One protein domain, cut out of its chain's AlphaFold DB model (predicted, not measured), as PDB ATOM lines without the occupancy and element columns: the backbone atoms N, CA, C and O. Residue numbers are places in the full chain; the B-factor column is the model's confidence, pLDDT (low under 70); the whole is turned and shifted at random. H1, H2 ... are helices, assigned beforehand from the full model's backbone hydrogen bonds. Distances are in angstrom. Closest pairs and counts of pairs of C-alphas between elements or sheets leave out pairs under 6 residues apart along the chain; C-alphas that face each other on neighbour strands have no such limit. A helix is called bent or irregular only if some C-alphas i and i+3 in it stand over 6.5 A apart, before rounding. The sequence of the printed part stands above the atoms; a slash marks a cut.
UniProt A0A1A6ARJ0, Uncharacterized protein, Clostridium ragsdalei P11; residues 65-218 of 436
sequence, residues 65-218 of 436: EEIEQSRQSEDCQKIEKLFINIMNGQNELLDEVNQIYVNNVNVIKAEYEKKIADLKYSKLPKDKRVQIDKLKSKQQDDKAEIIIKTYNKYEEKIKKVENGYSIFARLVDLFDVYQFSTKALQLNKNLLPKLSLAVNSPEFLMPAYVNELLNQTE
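What this domain is: This is residues 65 to 218 of the 436 residues of an uncharacterized protein of Clostridium ragsdalei P11 (UniProt A0A1A6ARJ0). A long helix, H3, and the shorter H6 lie side by side along the length of an elongated, all-helix domain, with the hairpin of H4 and H5 at one end. Towards the other end H2 folds back from H3 and packs on H8, with H7 at the tip and H1 on H8; H9 and H10 pack on the pair H3 and H6. The printed part has 154 residues with ten named helices, H1 to H10 in order along the chain, and no named strand. The whole is loose, with a radius of gyration of the C-alphas of 19.7 A, and the C-alphas span 61 by 34 by 27 A along their three main axes.

Where its parts are: Find C-alpha 65 at (12.130, -52.249, -25.906), where H1 begins and runs to residue 70. H2 follows, residues 74 to 87, 20.0 A long. Find C-alpha 93 at (-7.765, -39.868, -40.057); from there H3 runs 43.9 A to residue 122. Next come H4, residues 126 to 136, 15.4 A, and H5, residues 141 to 150, 14.2 A. H6 runs 27.2 A over residues 156 to 174. After H7, residues 182 to 187, read H8, residues 189 to 200, 17.9 A; it is irregular, with C-alphas 190 and 193 being 7.1 A apart. H9 is residues 202 to 205, and H10, residues 208 to 214, ends at C-alpha 214, (26.794, -50.050, -42.382).

How they stand to each other: Start at H3, the hub, touching six other helices. H6 touches it at a shallow tilt of 9 degrees, opposite ways; their closest C-alphas, Lys 120 and Ile 158, are 6.9 A apart. H2 and H3 form a hairpin at 38 degrees, only just steep, touching H3 at residues 93 to 97 alone, closest at C-alphas Ile 86 and Leu 93, 6.3 A. H8 touches H2, closest at C-alphas Glu 80 and Ser 196, 5.1 A, and H1, closest at C-alphas Ser 70 and Leu 197, 6.3 A. H7 touches H2 at C-alphas Met 87 and Thr 182, the closest, 4.3 A. At H3's other end, H5 only just touches it, with 3 pairs of C-alphas within 8 A, about perpendicular at 77 degrees, closest at C-alphas Tyr 121 and Ile 148, 6.5 A. H4 and H5 form a hairpin at a shallow tilt of 30 degrees, closest at C-alphas Ile 132 and Ala 144, 5.0 A. H9 touches H6 at C-alphas Phe 168 and Leu 205, the closest, 5.8 A; H10 touches H6 at Val 161 and Val 210, whose C-alphas are the closest, 5.2 A. H1 and H3 are apart. Every O i to N i+4 pair is within hydrogen-bond range in H1 to H7 and H10; H8 has 6 of 8, and H9 is too short for such a pair.

The domain as a whole: Look at Gly 89 and Asp 127, whose C-alphas are the two farthest apart, 61.5 A. The printed part has no cut and no long link; the link from H6 to H7, 7 residues, is short, and the others are tight. The mean pLDDT of the printed part is 91.7, and residue 218 alone is under 70.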
ATOM      1  N   GLU A  65      11.163 -53.304 -26.225       86.75
ATOM      2  CA  GLU A  65      12.130 -52.249 -25.906       86.75
ATOM      3  C   GLU A  65      11.982 -51.041 -26.845       86.75
ATOM      4  O   GLU A  65      11.924 -49.907 -26.374       86.75
ATOM      5  N   GLU A  66      11.851 -51.278 -28.155       89.56
ATOM      6  CA  GLU A  66      11.600 -50.215 -29.138       89.56
ATOM      7  C   GLU A  66      10.265 -49.507 -28.861       89.56
ATOM      8  O   GLU A  66      10.189 -48.281 -28.958       89.56
ATOM      9  N   ILE A  67       9.224 -50.244 -28.452       90.88
ATOM     10  CA  ILE A  67       7.938 -49.651 -28.056       90.88
ATOM     11  C   ILE A  67       8.126 -48.725 -26.851       90.88
ATOM     12  O   ILE A  67       7.710 -47.567 -26.911       90.88
ATOM     13  N   GLU A  68       8.769 -49.185 -25.777       90.31
ATOM     14  CA  GLU A  68       8.961 -48.368 -24.573       90.31
ATOM     15  C   GLU A  68       9.834 -47.132 -24.830       90.31
ATOM     16  O   GLU A  68       9.532 -46.048 -24.325       90.31
ATOM     17  N   GLN A  69      10.875 -47.255 -25.658       88.12
ATOM     18  CA  GLN A  69      11.687 -46.110 -26.081       88.12
ATOM     19  C   GLN A  69      10.850 -45.110 -26.892       88.12
ATOM     20  O   GLN A  69      10.899 -43.904 -26.643       88.12
ATOM     21  N   SER A  70      10.023 -45.600 -27.817       88.69
ATOM     22  CA  SER A  70       9.199 -44.751 -28.685       88.69
ATOM     23  C   SER A  70       8.111 -43.980 -27.943       88.69
ATOM     24  O   SER A  70       7.783 -42.862 -28.336       88.69
ATOM     25  N   ARG A  71       7.610 -44.500 -26.815       86.62
ATOM     26  CA  ARG A  71       6.626 -43.802 -25.969       86.62
ATOM     27  C   ARG A  71       7.137 -42.480 -25.404       86.62
ATOM     28  O   ARG A  71       6.329 -41.651 -24.992       86.62
ATOM     29  N   GLN A  72       8.451 -42.267 -25.384       87.06
ATOM     30  CA  GLN A  72       9.058 -41.002 -24.965       87.06
ATOM     31  C   GLN A  72       9.023 -39.935 -26.073       87.06
ATOM     32  O   GLN A  72       9.207 -38.756 -25.783       87.06
ATOM     33  N   SER A  73       8.772 -40.328 -27.329       91.88
ATOM     34  CA  SER A  73       8.663 -39.417 -28.470       91.88
ATOM     35  C   SER A  73       7.290 -38.749 -28.517       91.88
ATOM     36  O   SER A  73       6.258 -39.422 -28.592       91.88
ATOM     37  N   GLU A  74       7.271 -37.414 -28.549       93.00
ATOM     38  CA  GLU A  74       6.037 -36.643 -28.736       93.00
ATOM     39  C   GLU A  74       5.327 -36.997 -30.048       93.00
ATOM     40  O   GLU A  74       4.097 -37.030 -30.092       93.00
ATOM     41  N   ASP A  75       6.076 -37.286 -31.112       92.38
ATOM     42  CA  ASP A  75       5.503 -37.603 -32.421       92.38
ATOM     43  C   ASP A  75       4.841 -38.981 -32.425       92.38
ATOM     44  O   ASP A  75       3.713 -39.126 -32.903       92.38
ATOM     45  N   CYS A  76       5.455 -39.964 -31.763       93.69
ATOM     46  CA  CYS A  76       4.844 -41.278 -31.583       93.69
ATOM     47  C   CYS A  76       3.551 -41.186 -30.751       93.69
ATOM     48  O   CYS A  76       2.545 -41.807 -31.097       93.69
ATOM     49  N   GLN A  77       3.531 -40.354 -29.702       94.00
ATOM     50  CA  GLN A  77       2.320 -40.113 -28.905       94.00
ATOM     51  C   GLN A  77       1.209 -39.414 -29.707       94.00
ATOM     52  O   GLN A  77       0.025 -39.684 -29.485       94.00
ATOM     53  N   LYS A  78       1.552 -38.504 -30.632       95.88
ATOM     54  CA  LYS A  78       0.572 -37.878 -31.539       95.88
ATOM     55  C   LYS A  78      -0.039 -38.917 -32.478       95.88
ATOM     56  O   LYS A  78      -1.261 -38.964 -32.598       95.88
ATOM     57  N   ILE A  79       0.785 -39.774 -33.077       97.19
ATOM     58  CA  ILE A  79       0.319 -40.856 -33.956       97.19
ATOM     59  C   ILE A  79      -0.578 -41.835 -33.185       97.19
ATOM     60  O   ILE A  79      -1.638 -42.222 -33.676       97.19
ATOM     61  N   GLU A  80      -0.219 -42.185 -31.948       96.25
ATOM     62  CA  GLU A  80      -1.049 -43.060 -31.114       96.25
ATOM     63  C   GLU A  80      -2.435 -42.459 -30.853       96.25
ATOM     64  O   GLU A  80      -3.444 -43.158 -30.954       96.25
ATOM     65  N   LYS A  81      -2.511 -41.145 -30.600       96.69
ATOM     66  CA  LYS A  81      -3.794 -40.436 -30.473       96.69
ATOM     67  C   LYS A  81      -4.619 -40.494 -31.760       96.69
ATOM     68  O   LYS A  81      -5.831 -40.682 -31.668       96.69
ATOM     69  N   LEU A  82      -3.993 -40.382 -32.935       97.62
ATOM     70  CA  LEU A  82      -4.690 -40.550 -34.218       97.62
ATOM     71  C   LEU A  82      -5.296 -41.954 -34.328       97.62
ATOM     72  O   LEU A  82      -6.489 -42.083 -34.601       97.62
ATOM     73  N   PHE A  83      -4.533 -43.006 -34.021       97.75
ATOM     74  CA  PHE A  83      -5.066 -44.371 -34.032       97.75
ATOM     75  C   PHE A  83      -6.169 -44.608 -32.990       97.75
ATOM     76  O   PHE A  83      -7.135 -45.320 -33.275       97.75
ATOM     77  N   ILE A  84      -6.087 -43.991 -31.806       97.38
ATOM     78  CA  ILE A  84      -7.171 -44.031 -30.809       97.38
ATOM     79  C   ILE A  84      -8.446 -43.387 -31.373       97.38
ATOM     80  O   ILE A  84      -9.537 -43.937 -31.215       97.38
ATOM     81  N   ASN A  85      -8.328 -42.256 -32.064       97.38
ATOM     82  CA  ASN A  85      -9.465 -41.590 -32.694       97.38
ATOM     83  C   ASN A  85     -10.068 -42.427 -33.840       97.38
ATOM     84  O   ASN A  85     -11.293 -42.566 -33.913       97.38
ATOM     85  N   ILE A  86      -9.235 -43.075 -34.663       97.44
ATOM     86  CA  ILE A  86      -9.676 -44.026 -35.701       97.44
ATOM     87  C   ILE A  86     -10.431 -45.203 -35.069       97.44
ATOM     88  O   ILE A  86     -11.522 -45.571 -35.515       97.44
ATOM     89  N   MET A  87      -9.901 -45.767 -33.979       96.56
ATOM     90  CA  MET A  87     -10.557 -46.827 -33.203       96.56
ATOM     91  C   MET A  87     -11.919 -46.384 -32.631       96.56
ATOM     92  O   MET A  87     -12.814 -47.215 -32.453       96.56
ATOM     93  N   ASN A  88     -12.099 -45.083 -32.384       96.38
ATOM     94  CA  ASN A  88     -13.350 -44.480 -31.919       96.38
ATOM     95  C   ASN A  88     -14.305 -44.065 -33.057       96.38
ATOM     96  O   ASN A  88     -15.374 -43.525 -32.778       96.38
ATOM     97  N   GLY A  89     -13.963 -44.349 -34.319       95.12
ATOM     98  CA  GLY A  89     -14.857 -44.196 -35.473       95.12
ATOM     99  C   GLY A  89     -14.410 -43.190 -36.534       95.12
ATOM    100  O   GLY A  89     -15.065 -43.114 -37.570       95.12
ATOM    101  N   GLN A  90     -13.315 -42.455 -36.318       95.56
ATOM    102  CA  GLN A  90     -12.813 -41.427 -37.246       95.56
ATOM    103  C   GLN A  90     -11.873 -42.028 -38.306       95.56
ATOM    104  O   GLN A  90     -10.669 -41.774 -38.297       95.56
ATOM    105  N   ASN A  91     -12.389 -42.891 -39.194       93.62
ATOM    106  CA  ASN A  91     -11.568 -43.565 -40.219       93.62
ATOM    107  C   ASN A  91     -10.922 -42.604 -41.226       93.62
ATOM    108  O   ASN A  91      -9.910 -42.955 -41.820       93.62
ATOM    109  N   GLU A  92     -11.469 -41.406 -41.409       94.12
ATOM    110  CA  GLU A  92     -10.899 -40.356 -42.255       94.12
ATOM    111  C   GLU A  92      -9.480 -39.943 -41.828       94.12
ATOM    112  O   GLU A  92      -8.684 -39.519 -42.661       94.12
ATOM    113  N   LEU A  93      -9.118 -40.138 -40.554       97.12
ATOM    114  CA  LEU A  93      -7.765 -39.868 -40.057       97.12
ATOM    115  C   LEU A  93      -6.719 -40.869 -40.575       97.12
ATOM    116  O   LEU A  93      -5.523 -40.636 -40.405       97.12
ATOM    117  N   LEU A  94      -7.126 -41.968 -41.225       96.56
ATOM    118  CA  LEU A  94      -6.184 -42.891 -41.868       96.56
ATOM    119  C   LEU A  94      -5.381 -42.211 -42.982       96.56
ATOM    120  O   LEU A  94      -4.214 -42.549 -43.158       96.56
ATOM    121  N   ASP A  95      -5.956 -41.230 -43.683       97.50
ATOM    122  CA  ASP A  95      -5.232 -40.458 -44.699       97.50
ATOM    123  C   ASP A  95      -4.111 -39.615 -44.076       97.50
ATOM    124  O   ASP A  95      -3.004 -39.548 -44.614       97.50
ATOM    125  N   GLU A  96      -4.362 -39.025 -42.903       97.81
ATOM    126  CA  GLU A  96      -3.351 -38.279 -42.147       97.81
ATOM    127  C   GLU A  96      -2.228 -39.208 -41.669       97.81
ATOM    128  O   GLU A  96      -1.047 -38.922 -41.880       97.81
ATOM    129  N   VAL A  97      -2.584 -40.359 -41.093       97.81
ATOM    130  CA  VAL A  97      -1.617 -41.380 -40.663       97.81
ATOM    131  C   VAL A  97      -0.777 -41.880 -41.841       97.81
ATOM    132  O   VAL A  97       0.444 -42.001 -41.718       97.81
ATOM    133  N   ASN A  98      -1.400 -42.131 -42.993       97.94
ATOM    134  CA  ASN A  98      -0.702 -42.560 -44.201       97.94
ATOM    135  C   ASN A  98       0.280 -41.492 -44.695       97.94
ATOM    136  O   ASN A  98       1.422 -41.803 -45.030       97.94
ATOM    137  N   GLN A  99      -0.121 -40.220 -44.687       97.94
ATOM    138  CA  GLN A  99       0.767 -39.133 -45.086       97.94
ATOM    139  C   GLN A  99       1.985 -39.019 -44.159       97.94
ATOM    140  O   GLN A  99       3.104 -38.825 -44.642       97.94
ATOM    141  N   ILE A 100       1.788 -39.171 -42.844       97.94
ATOM    142  CA  ILE A 100       2.886 -39.210 -41.866       97.94
ATOM    143  C   ILE A 100       3.818 -40.386 -42.173       97.94
ATOM    144  O   ILE A 100       5.030 -40.189 -42.277       97.94
ATOM    145  N   TYR A 101       3.261 -41.582 -42.385       98.00
ATOM    146  CA  TYR A 101       4.033 -42.775 -42.726       98.00
ATOM    147  C   TYR A 101       4.897 -42.562 -43.974       98.00
ATOM    148  O   TYR A 101       6.111 -42.752 -43.923       98.00
ATOM    149  N   VAL A 102       4.301 -42.101 -45.078       97.81
ATOM    150  CA  VAL A 102       5.005 -41.864 -46.349       97.81
ATOM    151  C   VAL A 102       6.120 -40.828 -46.187       97.81
ATOM    152  O   VAL A 102       7.223 -41.018 -46.705       97.81
ATOM    153  N   ASN A 103       5.866 -39.749 -45.444       97.69
ATOM    154  CA  ASN A 103       6.883 -38.737 -45.166       97.69
ATOM    155  C   ASN A 103       8.067 -39.337 -44.394       97.69
ATOM    156  O   ASN A 103       9.215 -39.161 -44.808       97.69
ATOM    157  N   ASN A 104       7.795 -40.098 -43.332       97.44
ATOM    158  CA  ASN A 104       8.831 -40.752 -42.532       97.44
ATOM    159  C   ASN A 104       9.603 -41.800 -43.347       97.44
ATOM    160  O   ASN A 104      10.828 -41.871 -43.260       97.44
ATOM    161  N   VAL A 105       8.923 -42.565 -44.208       97.75
ATOM    162  CA  VAL A 105       9.565 -43.518 -45.128       97.75
ATOM    163  C   VAL A 105      10.547 -42.805 -46.051       97.75
ATOM    164  O   VAL A 105      11.668 -43.281 -46.216       97.75
ATOM    165  N   ASN A 106      10.167 -41.665 -46.632       97.38
ATOM    166  CA  ASN A 106      11.038 -40.916 -47.540       97.38
ATOM    167  C   ASN A 106      12.286 -40.373 -46.833       97.38
ATOM    168  O   ASN A 106      13.384 -40.458 -47.387       97.38
ATOM    169  N   VAL A 107      12.135 -39.871 -45.604       96.94
ATOM    170  CA  VAL A 107      13.267 -39.414 -44.780       96.94
ATOM    171  C   VAL A 107      14.227 -40.573 -44.508       96.94
ATOM    172  O   VAL A 107      15.413 -40.477 -44.823       96.94
ATOM    173  N   ILE A 108      13.711 -41.703 -44.020       95.94
ATOM    174  CA  ILE A 108      14.528 -42.883 -43.713       95.94
ATOM    175  C   ILE A 108      15.188 -43.454 -44.978       95.94
ATOM    176  O   ILE A 108      16.377 -43.780 -44.953       95.94
ATOM    177  N   LYS A 109      14.474 -43.537 -46.112       96.56
ATOM    178  CA  LYS A 109      15.056 -43.973 -47.396       96.56
ATOM    179  C   LYS A 109      16.269 -43.109 -47.758       96.56
ATOM    180  O   LYS A 109      17.329 -43.677 -48.020       96.56
ATOM    181  N   ALA A 110      16.145 -41.782 -47.689       95.75
ATOM    182  CA  ALA A 110      17.235 -40.858 -47.998       95.75
ATOM    183  C   ALA A 110      18.435 -41.008 -47.040       95.75
ATOM    184  O   ALA A 110      19.593 -40.969 -47.466       95.75
ATOM    185  N   GLU A 111      18.184 -41.228 -45.746       95.44
ATOM    186  CA  GLU A 111      19.247 -41.465 -44.764       95.44
ATOM    187  C   GLU A 111      20.045 -42.738 -45.060       95.44
ATOM    188  O   GLU A 111      21.281 -42.720 -45.037       95.44
ATOM    189  N   TYR A 112      19.364 -43.848 -45.355       95.19
ATOM    190  CA  TYR A 112      20.036 -45.105 -45.680       95.19
ATOM    191  C   TYR A 112      20.752 -45.042 -47.029       95.19
ATOM    192  O   TYR A 112      21.881 -45.521 -47.126       95.19
ATOM    193  N   GLU A 113      20.174 -44.402 -48.048       94.06
ATOM    194  CA  GLU A 113      20.852 -44.173 -49.331       94.06
ATOM    195  C   GLU A 113      22.173 -43.424 -49.141       94.06
ATOM    196  O   GLU A 113      23.201 -43.820 -49.701       94.06
ATOM    197  N   LYS A 114      22.175 -42.400 -48.280       92.62
ATOM    198  CA  LYS A 114      23.388 -41.669 -47.912       92.62
ATOM    199  C   LYS A 114      24.401 -42.567 -47.198       92.62
ATOM    200  O   LYS A 114      25.553 -42.625 -47.625       92.62
ATOM    201  N   LYS A 115      23.985 -43.322 -46.172       93.62
ATOM    202  CA  LYS A 115      24.865 -44.268 -45.451       93.62
ATOM    203  C   LYS A 115      25.494 -45.300 -46.400       93.62
ATOM    204  O   LYS A 115      26.683 -45.604 -46.294       93.62
ATOM    205  N   ILE A 116      24.720 -45.816 -47.356       92.69
ATOM    206  CA  ILE A 116      25.193 -46.772 -48.368       92.69
ATOM    207  C   ILE A 116      26.193 -46.105 -49.318       92.69
ATOM    208  O   ILE A 116      27.230 -46.700 -49.630       92.69
ATOM    209  N   ALA A 117      25.919 -44.879 -49.770       89.69
ATOM    210  CA  ALA A 117      26.832 -44.119 -50.620       89.69
ATOM    211  C   ALA A 117      28.169 -43.836 -49.915       89.69
ATOM    212  O   ALA A 117      29.230 -44.017 -50.521       89.69
ATOM    213  N   ASP A 118      28.129 -43.480 -48.630       89.69
ATOM    214  CA  ASP A 118      29.319 -43.249 -47.806       89.69
ATOM    215  C   ASP A 118      30.134 -44.539 -47.624       89.69
ATOM    216  O   ASP A 118      31.356 -44.542 -47.822       89.69
ATOM    217  N   LEU A 119      29.471 -45.670 -47.348       89.81
ATOM    218  CA  LEU A 119      30.129 -46.977 -47.272       89.81
ATOM    219  C   LEU A 119      30.798 -47.335 -48.606       89.81
ATOM    220  O   LEU A 119      31.981 -47.691 -48.628       89.81
ATOM    221  N   LYS A 120      30.076 -47.197 -49.722       90.69
ATOM    222  CA  LYS A 120      30.608 -47.436 -51.069       90.69
ATOM    223  C   LYS A 120      31.826 -46.573 -51.357       90.69
ATOM    224  O   LYS A 120      32.838 -47.096 -51.821       90.69
ATOM    225  N   TYR A 121      31.755 -45.277 -51.059       90.06
ATOM    226  CA  TYR A 121      32.881 -44.362 -51.219       90.06
ATOM    227  C   TYR A 121      34.082 -44.807 -50.375       90.06
ATOM    228  O   TYR A 121      35.197 -44.884 -50.893       90.06
ATOM    229  N   SER A 122      33.868 -45.186 -49.110       88.56
ATOM    230  CA  SER A 122      34.944 -45.627 -48.212       88.56
ATOM    231  C   SER A 122      35.690 -46.868 -48.722       88.56
ATOM    232  O   SER A 122      36.889 -47.005 -48.475       88.56
ATOM    233  N   LYS A 123      35.012 -47.731 -49.489       88.38
ATOM    234  CA  LYS A 123      35.549 -48.973 -50.063       88.38
ATOM    235  C   LYS A 123      36.104 -48.824 -51.478       88.38
ATOM    236  O   LYS A 123      36.596 -49.797 -52.046       88.38
ATOM    237  N   LEU A 124      36.057 -47.626 -52.061       89.31
ATOM    238  CA  LEU A 124      36.682 -47.384 -53.356       89.31
ATOM    239  C   LEU A 124      38.218 -47.376 -53.259       89.31
ATOM    240  O   LEU A 124      38.783 -46.903 -52.265       89.31
ATOM    241  N   PRO A 125      38.910 -47.811 -54.329       89.12
ATOM    242  CA  PRO A 125      40.344 -47.606 -54.485       89.12
ATOM    243  C   PRO A 125      40.748 -46.134 -54.303       89.12
ATOM    244  O   PRO A 125      39.996 -45.211 -54.634       89.12
ATOM    245  N   LYS A 126      41.959 -45.899 -53.781       91.75
ATOM    246  CA  LYS A 126      42.449 -44.549 -53.443       91.75
ATOM    247  C   LYS A 126      42.408 -43.594 -54.640       91.75
ATOM    248  O   LYS A 126      42.018 -42.442 -54.477       91.75
ATOM    249  N   ASP A 127      42.778 -44.066 -55.824       90.75
ATOM    250  CA  ASP A 127      42.736 -43.314 -57.083       90.75
ATOM    251  C   ASP A 127      41.313 -42.858 -57.441       90.75
ATOM    252  O   ASP A 127      41.112 -41.700 -57.815       90.75
ATOM    253  N   LYS A 128      40.312 -43.726 -57.243       90.88
ATOM    254  CA  LYS A 128      38.899 -43.399 -57.476       90.88
ATOM    255  C   LYS A 128      38.358 -42.396 -56.466       90.88
ATOM    256  O   LYS A 128      37.663 -41.466 -56.871       90.88
ATOM    257  N   ARG A 129      38.724 -42.520 -55.188       91.50
ATOM    258  CA  ARG A 129      38.352 -41.525 -54.165       91.50
ATOM    259  C   ARG A 129      38.915 -40.142 -54.492       91.50
ATOM    260  O   ARG A 129      38.155 -39.187 -54.551       91.50
ATOM    261  N   VAL A 130      40.196 -40.054 -54.862       92.12
ATOM    262  CA  VAL A 130      40.824 -38.784 -55.282       92.12
ATOM    263  C   VAL A 130      40.138 -38.186 -56.517       92.12
ATOM    264  O   VAL A 130      39.995 -36.966 -56.619       92.12
ATOM    265  N   GLN A 131      39.718 -39.020 -57.474       91.38
ATOM    266  CA  GLN A 131      38.952 -38.562 -58.635       91.38
ATOM    267  C   GLN A 131      37.602 -37.964 -58.214       91.38
ATOM    268  O   GLN A 131      37.240 -36.893 -58.700       91.38
ATOM    269  N   ILE A 132      36.887 -38.627 -57.305       91.00
ATOM    270  CA  ILE A 132      35.608 -38.162 -56.761       91.00
ATOM    271  C   ILE A 132      35.779 -36.842 -56.006       91.00
ATOM    272  O   ILE A 132      35.036 -35.902 -56.272       91.00
ATOM    273  N   ASP A 133      36.783 -36.729 -55.137       91.88
ATOM    274  CA  ASP A 133      37.012 -35.520 -54.333       91.88
ATOM    275  C   ASP A 133      37.278 -34.297 -55.221       91.88
ATOM    276  O   ASP A 133      36.745 -33.215 -54.977       91.88
ATOM    277  N   LYS A 134      38.027 -34.484 -56.317       93.12
ATOM    278  CA  LYS A 134      38.267 -33.441 -57.330       93.12
ATOM    279  C   LYS A 134      37.011 -33.040 -58.106       93.12
ATOM    280  O   LYS A 134      36.943 -31.916 -58.599       93.12
ATOM    281  N   LEU A 135      36.063 -33.958 -58.300       91.94
ATOM    282  CA  LEU A 135      34.786 -33.660 -58.956       91.94
ATOM    283  C   LEU A 135      33.862 -32.899 -58.003       91.94
ATOM    284  O   LEU A 135      33.331 -31.858 -58.388       91.94
ATOM    285  N   LYS A 136      33.766 -33.340 -56.744       89.88
ATOM    286  CA  LYS A 136      33.009 -32.649 -55.690       89.88
ATOM    287  C   LYS A 136      33.542 -31.236 -55.438       89.88
ATOM    288  O   LYS A 136      32.770 -30.285 -55.407       89.88
ATOM    289  N   SER A 137      34.867 -31.044 -55.393       91.94
ATOM    290  CA  SER A 137      35.470 -29.705 -55.247       91.94
ATOM    291  C   SER A 137      35.173 -28.764 -56.422       91.94
ATOM    292  O   SER A 137      35.356 -27.555 -56.307       91.94
ATOM    293  N   LYS A 138      34.760 -29.311 -57.571       93.38
ATOM    294  CA  LYS A 138      34.339 -28.568 -58.766       93.38
ATOM    295  C   LYS A 138      32.812 -28.472 -58.895       93.38
ATOM    296  O   LYS A 138      32.348 -28.094 -59.968       93.38
ATOM    297  N   GLN A 139      32.055 -28.831 -57.851       89.62
ATOM    298  CA  GLN A 139      30.585 -28.873 -57.848       89.62
ATOM    299  C   GLN A 139      30.011 -29.781 -58.954       89.62
ATOM    300  O   GLN A 139      29.002 -29.476 -59.580       89.62
ATOM    301  N   GLN A 140      30.694 -30.895 -59.247       90.38
ATOM    302  CA  GLN A 140      30.265 -31.895 -60.232       90.38
ATOM    303  C   GLN A 140      29.755 -33.162 -59.535       90.38
ATOM    304  O   GLN A 140      30.249 -34.263 -59.803       90.38
ATOM    305  N   ASP A 141      28.787 -33.000 -58.632       86.81
ATOM    306  CA  ASP A 141      28.279 -34.078 -57.775       86.81
ATOM    307  C   ASP A 141      27.646 -35.220 -58.580       86.81
ATOM    308  O   ASP A 141      27.974 -36.379 -58.335       86.81
ATOM    309  N   ASP A 142      26.897 -34.920 -59.645       88.19
ATOM    310  CA  ASP A 142      26.322 -35.942 -60.536       88.19
ATOM    311  C   ASP A 142      27.396 -36.866 -61.134       88.19
ATOM    312  O   ASP A 142      27.242 -38.086 -61.213       88.19
ATOM    313  N   LYS A 143      28.542 -36.296 -61.535       87.06
ATOM    314  CA  LYS A 143      29.660 -37.075 -62.093       87.06
ATOM    315  C   LYS A 143      30.356 -37.901 -61.018       87.06
ATOM    316  O   LYS A 143      30.791 -39.018 -61.302       87.06
ATOM    317  N   ALA A 144      30.479 -37.360 -59.808       84.81
ATOM    318  CA  ALA A 144      31.009 -38.091 -58.665       84.81
ATOM    319  C   ALA A 144      30.108 -39.286 -58.309       84.81
ATOM    320  O   ALA A 144      30.612 -40.397 -58.122       84.81
ATOM    321  N   GLU A 145      28.789 -39.091 -58.298       85.38
ATOM    322  CA  GLU A 145      27.818 -40.155 -58.058       85.38
ATOM    323  C   GLU A 145      27.868 -41.252 -59.115       85.38
ATOM    324  O   GLU A 145      27.831 -42.431 -58.762       85.38
ATOM    325  N   ILE A 146      27.997 -40.898 -60.398       86.75
ATOM    326  CA  ILE A 146      28.111 -41.888 -61.477       86.75
ATOM    327  C   ILE A 146      29.305 -42.816 -61.229       86.75
ATOM    328  O   ILE A 146      29.174 -44.027 -61.395       86.75
ATOM    329  N   ILE A 147      30.454 -42.295 -60.784       84.62
ATOM    330  CA  ILE A 147      31.636 -43.127 -60.500       84.62
ATOM    331  C   ILE A 147      31.362 -44.105 -59.352       84.62
ATOM    332  O   ILE A 147      31.734 -45.273 -59.454       84.62
ATOM    333  N   ILE A 148      30.702 -43.648 -58.285       84.50
ATOM    334  CA  ILE A 148      30.329 -44.502 -57.147       84.50
ATOM    335  C   ILE A 148      29.316 -45.565 -57.600       84.50
ATOM    336  O   ILE A 148      29.483 -46.748 -57.326       84.50
ATOM    337  N   LYS A 149      28.280 -45.181 -58.347       81.06
ATOM    338  CA  LYS A 149      27.217 -46.099 -58.789       81.06
ATOM    339  C   LYS A 149      27.711 -47.143 -59.796       81.06
ATOM    340  O   LYS A 149      27.266 -48.283 -59.750       81.06
ATOM    341  N   THR A 150      28.624 -46.774 -60.693       81.56
ATOM    342  CA  THR A 150      29.079 -47.644 -61.798       81.56
ATOM    343  C   THR A 150      30.270 -48.534 -61.449       81.56
ATOM    344  O   THR A 150      30.672 -49.372 -62.259       81.56
ATOM    345  N   TYR A 151      30.845 -48.394 -60.253       83.25
ATOM    346  CA  TYR A 151      31.931 -49.265 -59.824       83.25
ATOM    347  C   TYR A 151      31.415 -50.690 -59.575       83.25
ATOM    348  O   TYR A 151      30.667 -50.958 -58.645       83.25
ATOM    349  N   ASN A 152      31.832 -51.636 -60.416       77.19
ATOM    350  CA  ASN A 152      31.314 -53.009 -60.425       77.19
ATOM    351  C   ASN A 152      32.118 -54.000 -59.564       77.19
ATOM    352  O   ASN A 152      31.723 -55.157 -59.426       77.19
ATOM    353  N   LYS A 153      33.245 -53.566 -58.991       80.94
ATOM    354  CA  LYS A 153      34.148 -54.404 -58.181       80.94
ATOM    355  C   LYS A 153      33.943 -54.210 -56.679       80.94
ATOM    356  O   LYS A 153      34.898 -54.310 -55.912       80.94
ATOM    357  N   TYR A 154      32.730 -53.870 -56.254       82.75
ATOM    358  CA  TYR A 154      32.427 -53.804 -54.830       82.75
ATOM    359  C   TYR A 154      32.488 -55.191 -54.181       82.75
ATOM    360  O   TYR A 154      32.084 -56.194 -54.778       82.75
ATOM    361  N   GLU A 155      33.004 -55.218 -52.950       82.25
ATOM    362  CA  GLU A 155      33.056 -56.401 -52.087       82.25
ATOM    363  C   GLU A 155      31.643 -56.947 -51.814       82.25
ATOM    364  O   GLU A 155      30.654 -56.209 -51.850       82.25
ATOM    365  N   GLU A 156      31.546 -58.240 -51.491       83.06
ATOM    366  CA  GLU A 156      30.279 -58.930 -51.200       83.06
ATOM    367  C   GLU A 156      29.450 -58.226 -50.115       83.06
ATOM    368  O   GLU A 156      28.231 -58.121 -50.232       83.06
ATOM    369  N   LYS A 157      30.124 -57.636 -49.122       83.31
ATOM    370  CA  LYS A 157      29.508 -56.841 -48.053       83.31
ATOM    371  C   LYS A 157      28.612 -55.711 -48.578       83.31
ATOM    372  O   LYS A 157      27.525 -55.506 -48.046       83.31
ATOM    373  N   ILE A 158      29.032 -54.989 -49.619       87.88
ATOM    374  CA  ILE A 158      28.225 -53.898 -50.192       87.88
ATOM    375  C   ILE A 158      26.993 -54.466 -50.895       87.88
ATOM    376  O   ILE A 158      25.897 -53.958 -50.686       87.88
ATOM    377  N   LYS A 159      27.152 -55.564 -51.644       89.25
ATOM    378  CA  LYS A 159      26.026 -56.234 -52.308       89.25
ATOM    379  C   LYS A 159      24.994 -56.740 -51.295       89.25
ATOM    380  O   LYS A 159      23.799 -56.580 -51.520       89.25
ATOM    381  N   LYS A 160      25.441 -57.304 -50.162       88.69
ATOM    382  CA  LYS A 160      24.559 -57.715 -49.052       88.69
ATOM    383  C   LYS A 160      23.760 -56.521 -48.507       88.69
ATOM    384  O   LYS A 160      22.543 -56.624 -48.376       88.69
ATOM    385  N   VAL A 161      24.407 -55.376 -48.267       91.88
ATOM    386  CA  VAL A 161      23.737 -54.138 -47.816       91.88
ATOM    387  C   VAL A 161      22.711 -53.632 -48.834       91.88
ATOM    388  O   VAL A 161      21.585 -53.317 -48.457       91.88
ATOM    389  N   GLU A 162      23.064 -53.573 -50.119       92.75
ATOM    390  CA  GLU A 162      22.151 -53.122 -51.179       92.75
ATOM    391  C   GLU A 162      20.928 -54.029 -51.319       92.75
ATOM    392  O   GLU A 162      19.806 -53.539 -51.448       92.75
ATOM    393  N   ASN A 163      21.128 -55.348 -51.243       93.81
ATOM    394  CA  ASN A 163      20.033 -56.313 -51.256       93.81
ATOM    395  C   ASN A 163      19.106 -56.114 -50.050       93.81
ATOM    396  O   ASN A 163      17.888 -56.085 -50.218       93.81
ATOM    397  N   GLY A 164      19.666 -55.928 -48.851       94.00
ATOM    398  CA  GLY A 164      18.884 -55.651 -47.646       94.00
ATOM    399  C   GLY A 164      18.089 -54.348 -47.739       94.00
ATOM    400  O   GLY A 164      16.905 -54.327 -47.407       94.00
ATOM    401  N   TYR A 165      18.692 -53.290 -48.286       96.38
ATOM    402  CA  TYR A 165      17.997 -52.031 -48.558       96.38
ATOM    403  C   TYR A 165      16.879 -52.191 -49.599       96.38
ATOM    404  O   TYR A 165      15.788 -51.654 -49.425       96.38
ATOM    405  N   SER A 166      17.103 -52.974 -50.659       96.31
ATOM    406  CA  SER A 166      16.063 -53.273 -51.651       96.31
ATOM    407  C   SER A 166      14.885 -54.038 -51.040       96.31
ATOM    408  O   SER A 166      13.734 -53.753 -51.369       96.31
ATOM    409  N   ILE A 167      15.153 -54.975 -50.123       95.00
ATOM    410  CA  ILE A 167      14.108 -55.658 -49.351       95.00
ATOM    411  C   ILE A 167      13.335 -54.642 -48.510       95.00
ATOM    412  O   ILE A 167      12.113 -54.601 -48.614       95.00
ATOM    413  N   PHE A 168      14.023 -53.790 -47.747       96.38
ATOM    414  CA  PHE A 168      13.387 -52.727 -46.964       96.38
ATOM    415  C   PHE A 168      12.477 -51.843 -47.821       96.38
ATOM    416  O   PHE A 168      11.311 -51.667 -47.480       96.38
ATOM    417  N   ALA A 169      12.976 -51.353 -48.961       96.06
ATOM    418  CA  ALA A 169      12.214 -50.503 -49.870       96.06
ATOM    419  C   ALA A 169      10.927 -51.186 -50.358       96.06
ATOM    420  O   ALA A 169       9.886 -50.546 -50.426       96.06
ATOM    421  N   ARG A 170      10.974 -52.497 -50.626       96.25
ATOM    422  CA  ARG A 170       9.779 -53.276 -50.977       96.25
ATOM    423  C   ARG A 170       8.832 -53.462 -49.795       96.25
ATOM    424  O   ARG A 170       7.626 -53.436 -49.993       96.25
ATOM    425  N   LEU A 171       9.354 -53.697 -48.591       95.38
ATOM    426  CA  LEU A 171       8.533 -53.935 -47.403       95.38
ATOM    427  C   LEU A 171       7.767 -52.683 -46.976       95.38
ATOM    428  O   LEU A 171       6.597 -52.800 -46.628       95.38
ATOM    429  N   VAL A 172       8.386 -51.500 -47.038       96.25
ATOM    430  CA  VAL A 172       7.688 -50.243 -46.717       96.25
ATOM    431  C   VAL A 172       6.585 -49.923 -47.724       96.25
ATOM    432  O   VAL A 172       5.535 -49.431 -47.340       96.25
ATOM    433  N   ASP A 173       6.772 -50.276 -48.997       94.19
ATOM    434  CA  ASP A 173       5.739 -50.088 -50.021       94.19
ATOM    435  C   ASP A 173       4.574 -51.099 -49.865       94.19
ATOM    436  O   ASP A 173       3.485 -50.883 -50.392       94.19
ATOM    437  N   LEU A 174       4.793 -52.214 -49.154       95.62
ATOM    438  CA  LEU A 174       3.783 -53.239 -48.857       95.62
ATOM    439  C   LEU A 174       3.048 -53.008 -47.527       95.62
ATOM    440  O   LEU A 174       2.010 -53.638 -47.285       95.62
ATOM    441  N   PHE A 175       3.594 -52.166 -46.648       96.50
ATOM    442  CA  PHE A 175       2.952 -51.830 -45.387       96.50
ATOM    443  C   PHE A 175       1.805 -50.853 -45.645       96.50
ATOM    444  O   PHE A 175       2.010 -49.755 -46.156       96.50
ATOM    445  N   ASP A 176       0.591 -51.265 -45.301       95.56
ATOM    446  CA  ASP A 176      -0.632 -50.541 -45.640       95.56
ATOM    447  C   ASP A 176      -1.401 -50.169 -44.372       95.56
ATOM    448  O   ASP A 176      -2.062 -51.005 -43.745       95.56
ATOM    449  N   VAL A 177      -1.330 -48.886 -44.013       95.56
ATOM    450  CA  VAL A 177      -2.005 -48.362 -42.823       95.56
ATOM    451  C   VAL A 177      -3.530 -48.431 -42.930       95.56
ATOM    452  O   VAL A 177      -4.206 -48.512 -41.903       95.56
ATOM    453  N   TYR A 178      -4.094 -48.475 -44.142       95.75
ATOM    454  CA  TYR A 178      -5.544 -48.520 -44.348       95.75
ATOM    455  C   TYR A 178      -6.172 -49.846 -43.900       95.75
ATOM    456  O   TYR A 178      -7.385 -49.918 -43.692       95.75
ATOM    457  N   GLN A 179      -5.366 -50.889 -43.673       95.44
ATOM    458  CA  GLN A 179      -5.846 -52.147 -43.092       95.44
ATOM    459  C   GLN A 179      -6.266 -51.994 -41.617       95.44
ATOM    460  O   GLN A 179      -7.013 -52.826 -41.093       95.44
ATOM    461  N   PHE A 180      -5.859 -50.914 -40.944       94.31
ATOM    462  CA  PHE A 180      -6.151 -50.649 -39.532       94.31
ATOM    463  C   PHE A 180      -7.410 -49.791 -39.335       94.31
ATOM    464  O   PHE A 180      -7.402 -48.788 -38.625       94.31
ATOM    465  N   SER A 181      -8.519 -50.209 -39.951       91.81
ATOM    466  CA  SER A 181      -9.838 -49.580 -39.767       91.81
ATOM    467  C   SER A 181     -10.329 -49.619 -38.312       91.81
ATOM    468  O   SER A 181      -9.878 -50.443 -37.510       91.81
ATOM    469  N   THR A 182     -11.350 -48.814 -37.988       94.25
ATOM    470  CA  THR A 182     -12.048 -48.828 -36.687       94.25
ATOM    471  C   THR A 182     -12.329 -50.247 -36.188       94.25
ATOM    472  O   THR A 182     -11.981 -50.588 -35.058       94.25
ATOM    473  N   LYS A 183     -12.931 -51.099 -37.030       92.31
ATOM    474  CA  LYS A 183     -13.303 -52.469 -36.648       92.31
ATOM    475  C   LYS A 183     -12.068 -53.317 -36.337       92.31
ATOM    476  O   LYS A 183     -12.068 -54.049 -35.350       92.31
ATOM    477  N   ALA A 184     -11.024 -53.207 -37.158       92.25
ATOM    478  CA  ALA A 184      -9.779 -53.943 -36.959       92.25
ATOM    479  C   ALA A 184      -9.087 -53.520 -35.653       92.25
ATOM    480  O   ALA A 184      -8.712 -54.377 -34.852       92.25
ATOM    481  N   LEU A 185      -8.988 -52.215 -35.389       94.12
ATOM    482  CA  LEU A 185      -8.365 -51.680 -34.175       94.12
ATOM    483  C   LEU A 185      -9.153 -52.009 -32.905       94.12
ATOM    484  O   LEU A 185      -8.557 -52.365 -31.892       94.12
ATOM    485  N   GLN A 186     -10.488 -51.956 -32.948       94.56
ATOM    486  CA  GLN A 186     -11.327 -52.312 -31.798       94.56
ATOM    487  C   GLN A 186     -11.119 -53.761 -31.340       94.56
ATOM    488  O   GLN A 186     -11.172 -54.029 -30.138       94.56
ATOM    489  N   LEU A 187     -10.861 -54.671 -32.283       92.88
ATOM    490  CA  LEU A 187     -10.563 -56.078 -32.011       92.88
ATOM    491  C   LEU A 187      -9.102 -56.313 -31.593       92.88
ATOM    492  O   LEU A 187      -8.821 -57.305 -30.928       92.88
ATOM    493  N   ASN A 188      -8.184 -55.405 -31.943       92.75
ATOM    494  CA  ASN A 188      -6.736 -55.589 -31.798       92.75
ATOM    495  C   ASN A 188      -6.060 -54.398 -31.095       92.75
ATOM    496  O   ASN A 188      -5.021 -53.898 -31.526       92.75
ATOM    497  N   LYS A 189      -6.651 -53.926 -29.993       92.19
ATOM    498  CA  LYS A 189      -6.207 -52.712 -29.274       92.19
ATOM    499  C   LYS A 189      -4.752 -52.771 -28.802       92.19
ATOM    500  O   LYS A 189      -4.089 -51.747 -28.691       92.19
ATOM    501  N   ASN A 190      -4.252 -53.972 -28.532       92.12
ATOM    502  CA  ASN A 190      -2.869 -54.218 -28.133       92.12
ATOM    503  C   ASN A 190      -1.845 -53.897 -29.236       92.12
ATOM    504  O   ASN A 190      -0.660 -53.792 -28.931       92.12
ATOM    505  N   LEU A 191      -2.270 -53.737 -30.494       92.88
ATOM    506  CA  LEU A 191      -1.381 -53.355 -31.591       92.88
ATOM    507  C   LEU A 191      -1.089 -51.855 -31.636       92.88
ATOM    508  O   LEU A 191      -0.101 -51.479 -32.259       92.88
ATOM    509  N   LEU A 192      -1.888 -51.007 -30.974       93.50
ATOM    510  CA  LEU A 192      -1.760 -49.546 -31.065       93.50
ATOM    511  C   LEU A 192      -0.321 -49.046 -30.841       93.50
ATOM    512  O   LEU A 192       0.170 -48.331 -31.711       93.50
ATOM    513  N   PRO A 193       0.416 -49.470 -29.793       93.94
ATOM    514  CA  PRO A 193       1.789 -49.000 -29.600       93.94
ATOM    515  C   PRO A 193       2.730 -49.410 -30.743       93.94
ATOM    516  O   PRO A 193       3.571 -48.623 -31.169       93.94
ATOM    517  N   LYS A 194       2.562 -50.628 -31.284       95.25
ATOM    518  CA  LYS A 194       3.358 -51.123 -32.420       95.25
ATOM    519  C   LYS A 194       3.058 -50.347 -33.695       95.25
ATOM    520  O   LYS A 194       3.979 -50.037 -34.439       95.25
ATOM    521  N   LEU A 195       1.791 -50.024 -33.938       96.06
ATOM    522  CA  LEU A 195       1.368 -49.247 -35.103       96.06
ATOM    523  C   LEU A 195       1.906 -47.822 -35.054       96.06
ATOM    524  O   LEU A 195       2.429 -47.332 -36.052       96.06
ATOM    525  N   SER A 196       1.838 -47.185 -33.887       96.12
ATOM    526  CA  SER A 196       2.383 -45.843 -33.689       96.12
ATOM    527  C   SER A 196       3.879 -45.799 -33.972       96.12
ATOM    528  O   SER A 196       4.332 -44.947 -34.736       96.12
ATOM    529  N   LEU A 197       4.632 -46.768 -33.441       96.06
ATOM    530  CA  LEU A 197       6.055 -46.906 -33.734       96.06
ATOM    531  C   LEU A 197       6.310 -47.196 -35.219       96.06
ATOM    532  O   LEU A 197       7.190 -46.576 -35.806       96.06
ATOM    533  N   ALA A 198       5.546 -48.097 -35.839       96.31
ATOM    534  CA  ALA A 198       5.719 -48.447 -37.249       96.31
ATOM    535  C   ALA A 198       5.551 -47.236 -38.179       96.31
ATOM    536  O   ALA A 198       6.300 -47.084 -39.145       96.31
ATOM    537  N   VAL A 199       4.589 -46.362 -37.865       96.94
ATOM    538  CA  VAL A 199       4.348 -45.120 -38.607       96.94
ATOM    539  C   VAL A 199       5.423 -44.073 -38.319       96.94
ATOM    540  O   VAL A 199       5.875 -43.386 -39.235       96.94
ATOM    541  N   ASN A 200       5.855 -43.955 -37.062       95.56
ATOM    542  CA  ASN A 200       6.875 -42.993 -36.648       95.56
ATOM    543  C   ASN A 200       8.271 -43.337 -37.196       95.56
ATOM    544  O   ASN A 200       8.992 -42.465 -37.668       95.56
ATOM    545  N   SER A 201       8.642 -44.614 -37.136       94.00
ATOM    546  CA  SER A 201       9.994 -45.115 -37.386       94.00
ATOM    547  C   SER A 201       9.942 -46.353 -38.288       94.00
ATOM    548  O   SER A 201      10.185 -47.467 -37.818       94.00
ATOM    549  N   PRO A 202       9.666 -46.196 -39.600       94.56
ATOM    550  CA  PRO A 202       9.512 -47.314 -40.539       94.56
ATOM    551  C   PRO A 202      10.774 -48.175 -40.695       94.56
ATOM    552  O   PRO A 202      10.711 -49.276 -41.241       94.56
ATOM    553  N   GLU A 203      11.919 -47.714 -40.182       92.94
ATOM    554  CA  GLU A 203      13.180 -48.457 -40.131       92.94
ATOM    555  C   GLU A 203      13.094 -49.816 -39.419       92.94
ATOM    556  O   GLU A 203      13.974 -50.649 -39.620       92.94
ATOM    557  N   PHE A 204      12.032 -50.100 -38.654       90.62
ATOM    558  CA  PHE A 204      11.802 -51.426 -38.061       90.62
ATOM    559  C   PHE A 204      11.728 -52.563 -39.105       90.62
ATOM    560  O   PHE A 204      11.962 -53.727 -38.763       90.62
ATOM    561  N   LEU A 205      11.416 -52.232 -40.366       93.44
ATOM    562  CA  LEU A 205      11.410 -53.153 -41.511       93.44
ATOM    563  C   LEU A 205      12.797 -53.360 -42.133       93.44
ATOM    564  O   LEU A 205      12.956 -54.209 -43.013       93.44
ATOM    565  N   MET A 206      13.807 -52.591 -41.718       92.56
ATOM    566  CA  MET A 206      15.175 -52.756 -42.193       92.56
ATOM    567  C   MET A 206      15.759 -54.064 -41.640       92.56
ATOM    568  O   MET A 206      15.756 -54.265 -40.421       92.56
ATOM    569  N   PRO A 207      16.307 -54.957 -42.487       88.56
ATOM    570  CA  PRO A 207      16.981 -56.152 -41.995       88.56
ATOM    571  C   PRO A 207      18.137 -55.797 -41.050       88.56
ATOM    572  O   PRO A 207      18.977 -54.959 -41.376       88.56
ATOM    573  N   ALA A 208      18.209 -56.460 -39.892       83.38
ATOM    574  CA  ALA A 208      19.143 -56.103 -38.821       83.38
ATOM    575  C   ALA A 208      20.625 -56.093 -39.261       83.38
ATOM    576  O   ALA A 208      21.345 -55.151 -38.920       83.38
ATOM    577  N   TYR A 209      21.062 -57.051 -40.097       81.88
ATOM    578  CA  TYR A 209      22.438 -57.075 -40.626       81.88
ATOM    579  C   TYR A 209      22.804 -55.813 -41.409       81.88
ATOM    580  O   TYR A 209      23.981 -55.472 -41.487       81.88
ATOM    581  N   VAL A 210      21.846 -55.111 -42.028       88.88
ATOM    582  CA  VAL A 210      22.156 -53.912 -42.823       88.88
ATOM    583  C   VAL A 210      22.801 -52.862 -41.928       88.88
ATOM    584  O   VAL A 210      23.840 -52.306 -42.284       88.88
ATOM    585  N   ASN A 211      22.243 -52.659 -40.736       86.44
ATOM    586  CA  ASN A 211      22.787 -51.729 -39.755       86.44
ATOM    587  C   ASN A 211      24.145 -52.183 -39.221       86.44
ATOM    588  O   ASN A 211      25.054 -51.362 -39.134       86.44
ATOM    589  N   GLU A 212      24.332 -53.474 -38.946       82.62
ATOM    590  CA  GLU A 212      25.641 -54.007 -38.538       82.62
ATOM    591  C   GLU A 212      26.721 -53.751 -39.604       82.62
ATOM    592  O   GLU A 212      27.827 -53.279 -39.319       82.62
ATOM    593  N   LEU A 213      26.392 -54.013 -40.871       84.88
ATOM    594  CA  LEU A 213      27.319 -53.848 -41.982       84.88
ATOM    595  C   LEU A 213      27.644 -52.378 -42.256       84.88
ATOM    596  O   LEU A 213      28.823 -52.069 -42.478       84.88
ATOM    597  N   LEU A 214      26.638 -51.499 -42.218       87.31
ATOM    598  CA  LEU A 214      26.794 -50.050 -42.382       87.31
ATOM    599  C   LEU A 214      27.619 -49.437 -41.247       87.31
ATOM    600  O   LEU A 214      28.529 -48.654 -41.517       87.31
ATOM    601  N   ASN A 215      27.374 -49.862 -40.006       81.50
ATOM    602  CA  ASN A 215      28.128 -49.423 -38.830       81.50
ATOM    603  C   ASN A 215      29.519 -50.072 -38.729       81.50
ATOM    604  O   ASN A 215      30.264 -49.793 -37.795       81.50
ATOM    605  N   GLN A 216      29.879 -50.928 -39.692       72.75
ATOM    606  CA  GLN A 216      31.150 -51.651 -39.744       72.75
ATOM    607  C   GLN A 216      31.437 -52.485 -38.486       72.75
ATOM    608  O   GLN A 216      32.594 -52.733 -38.159       72.75
ATOM    609  N   THR A 217      30.393 -52.957 -37.806       74.12
ATOM    610  CA  THR A 217      30.546 -53.866 -36.671       74.12
ATOM    611  C   THR A 217      30.905 -55.266 -37.161       74.12
ATOM    612  O   THR A 217      30.450 -55.684 -38.228       74.12
ATOM    613  N   GLU A 218      31.703 -56.003 -36.385       67.25
ATOM    614  CA  GLU A 218      31.940 -57.427 -36.648       67.25
ATOM    615  C   GLU A 218      30.622 -58.202 -36.592       67.25
ATOM    616  O   GLU A 218      29.854 -58.048 -35.630       67.25
TER     617      GLU A 218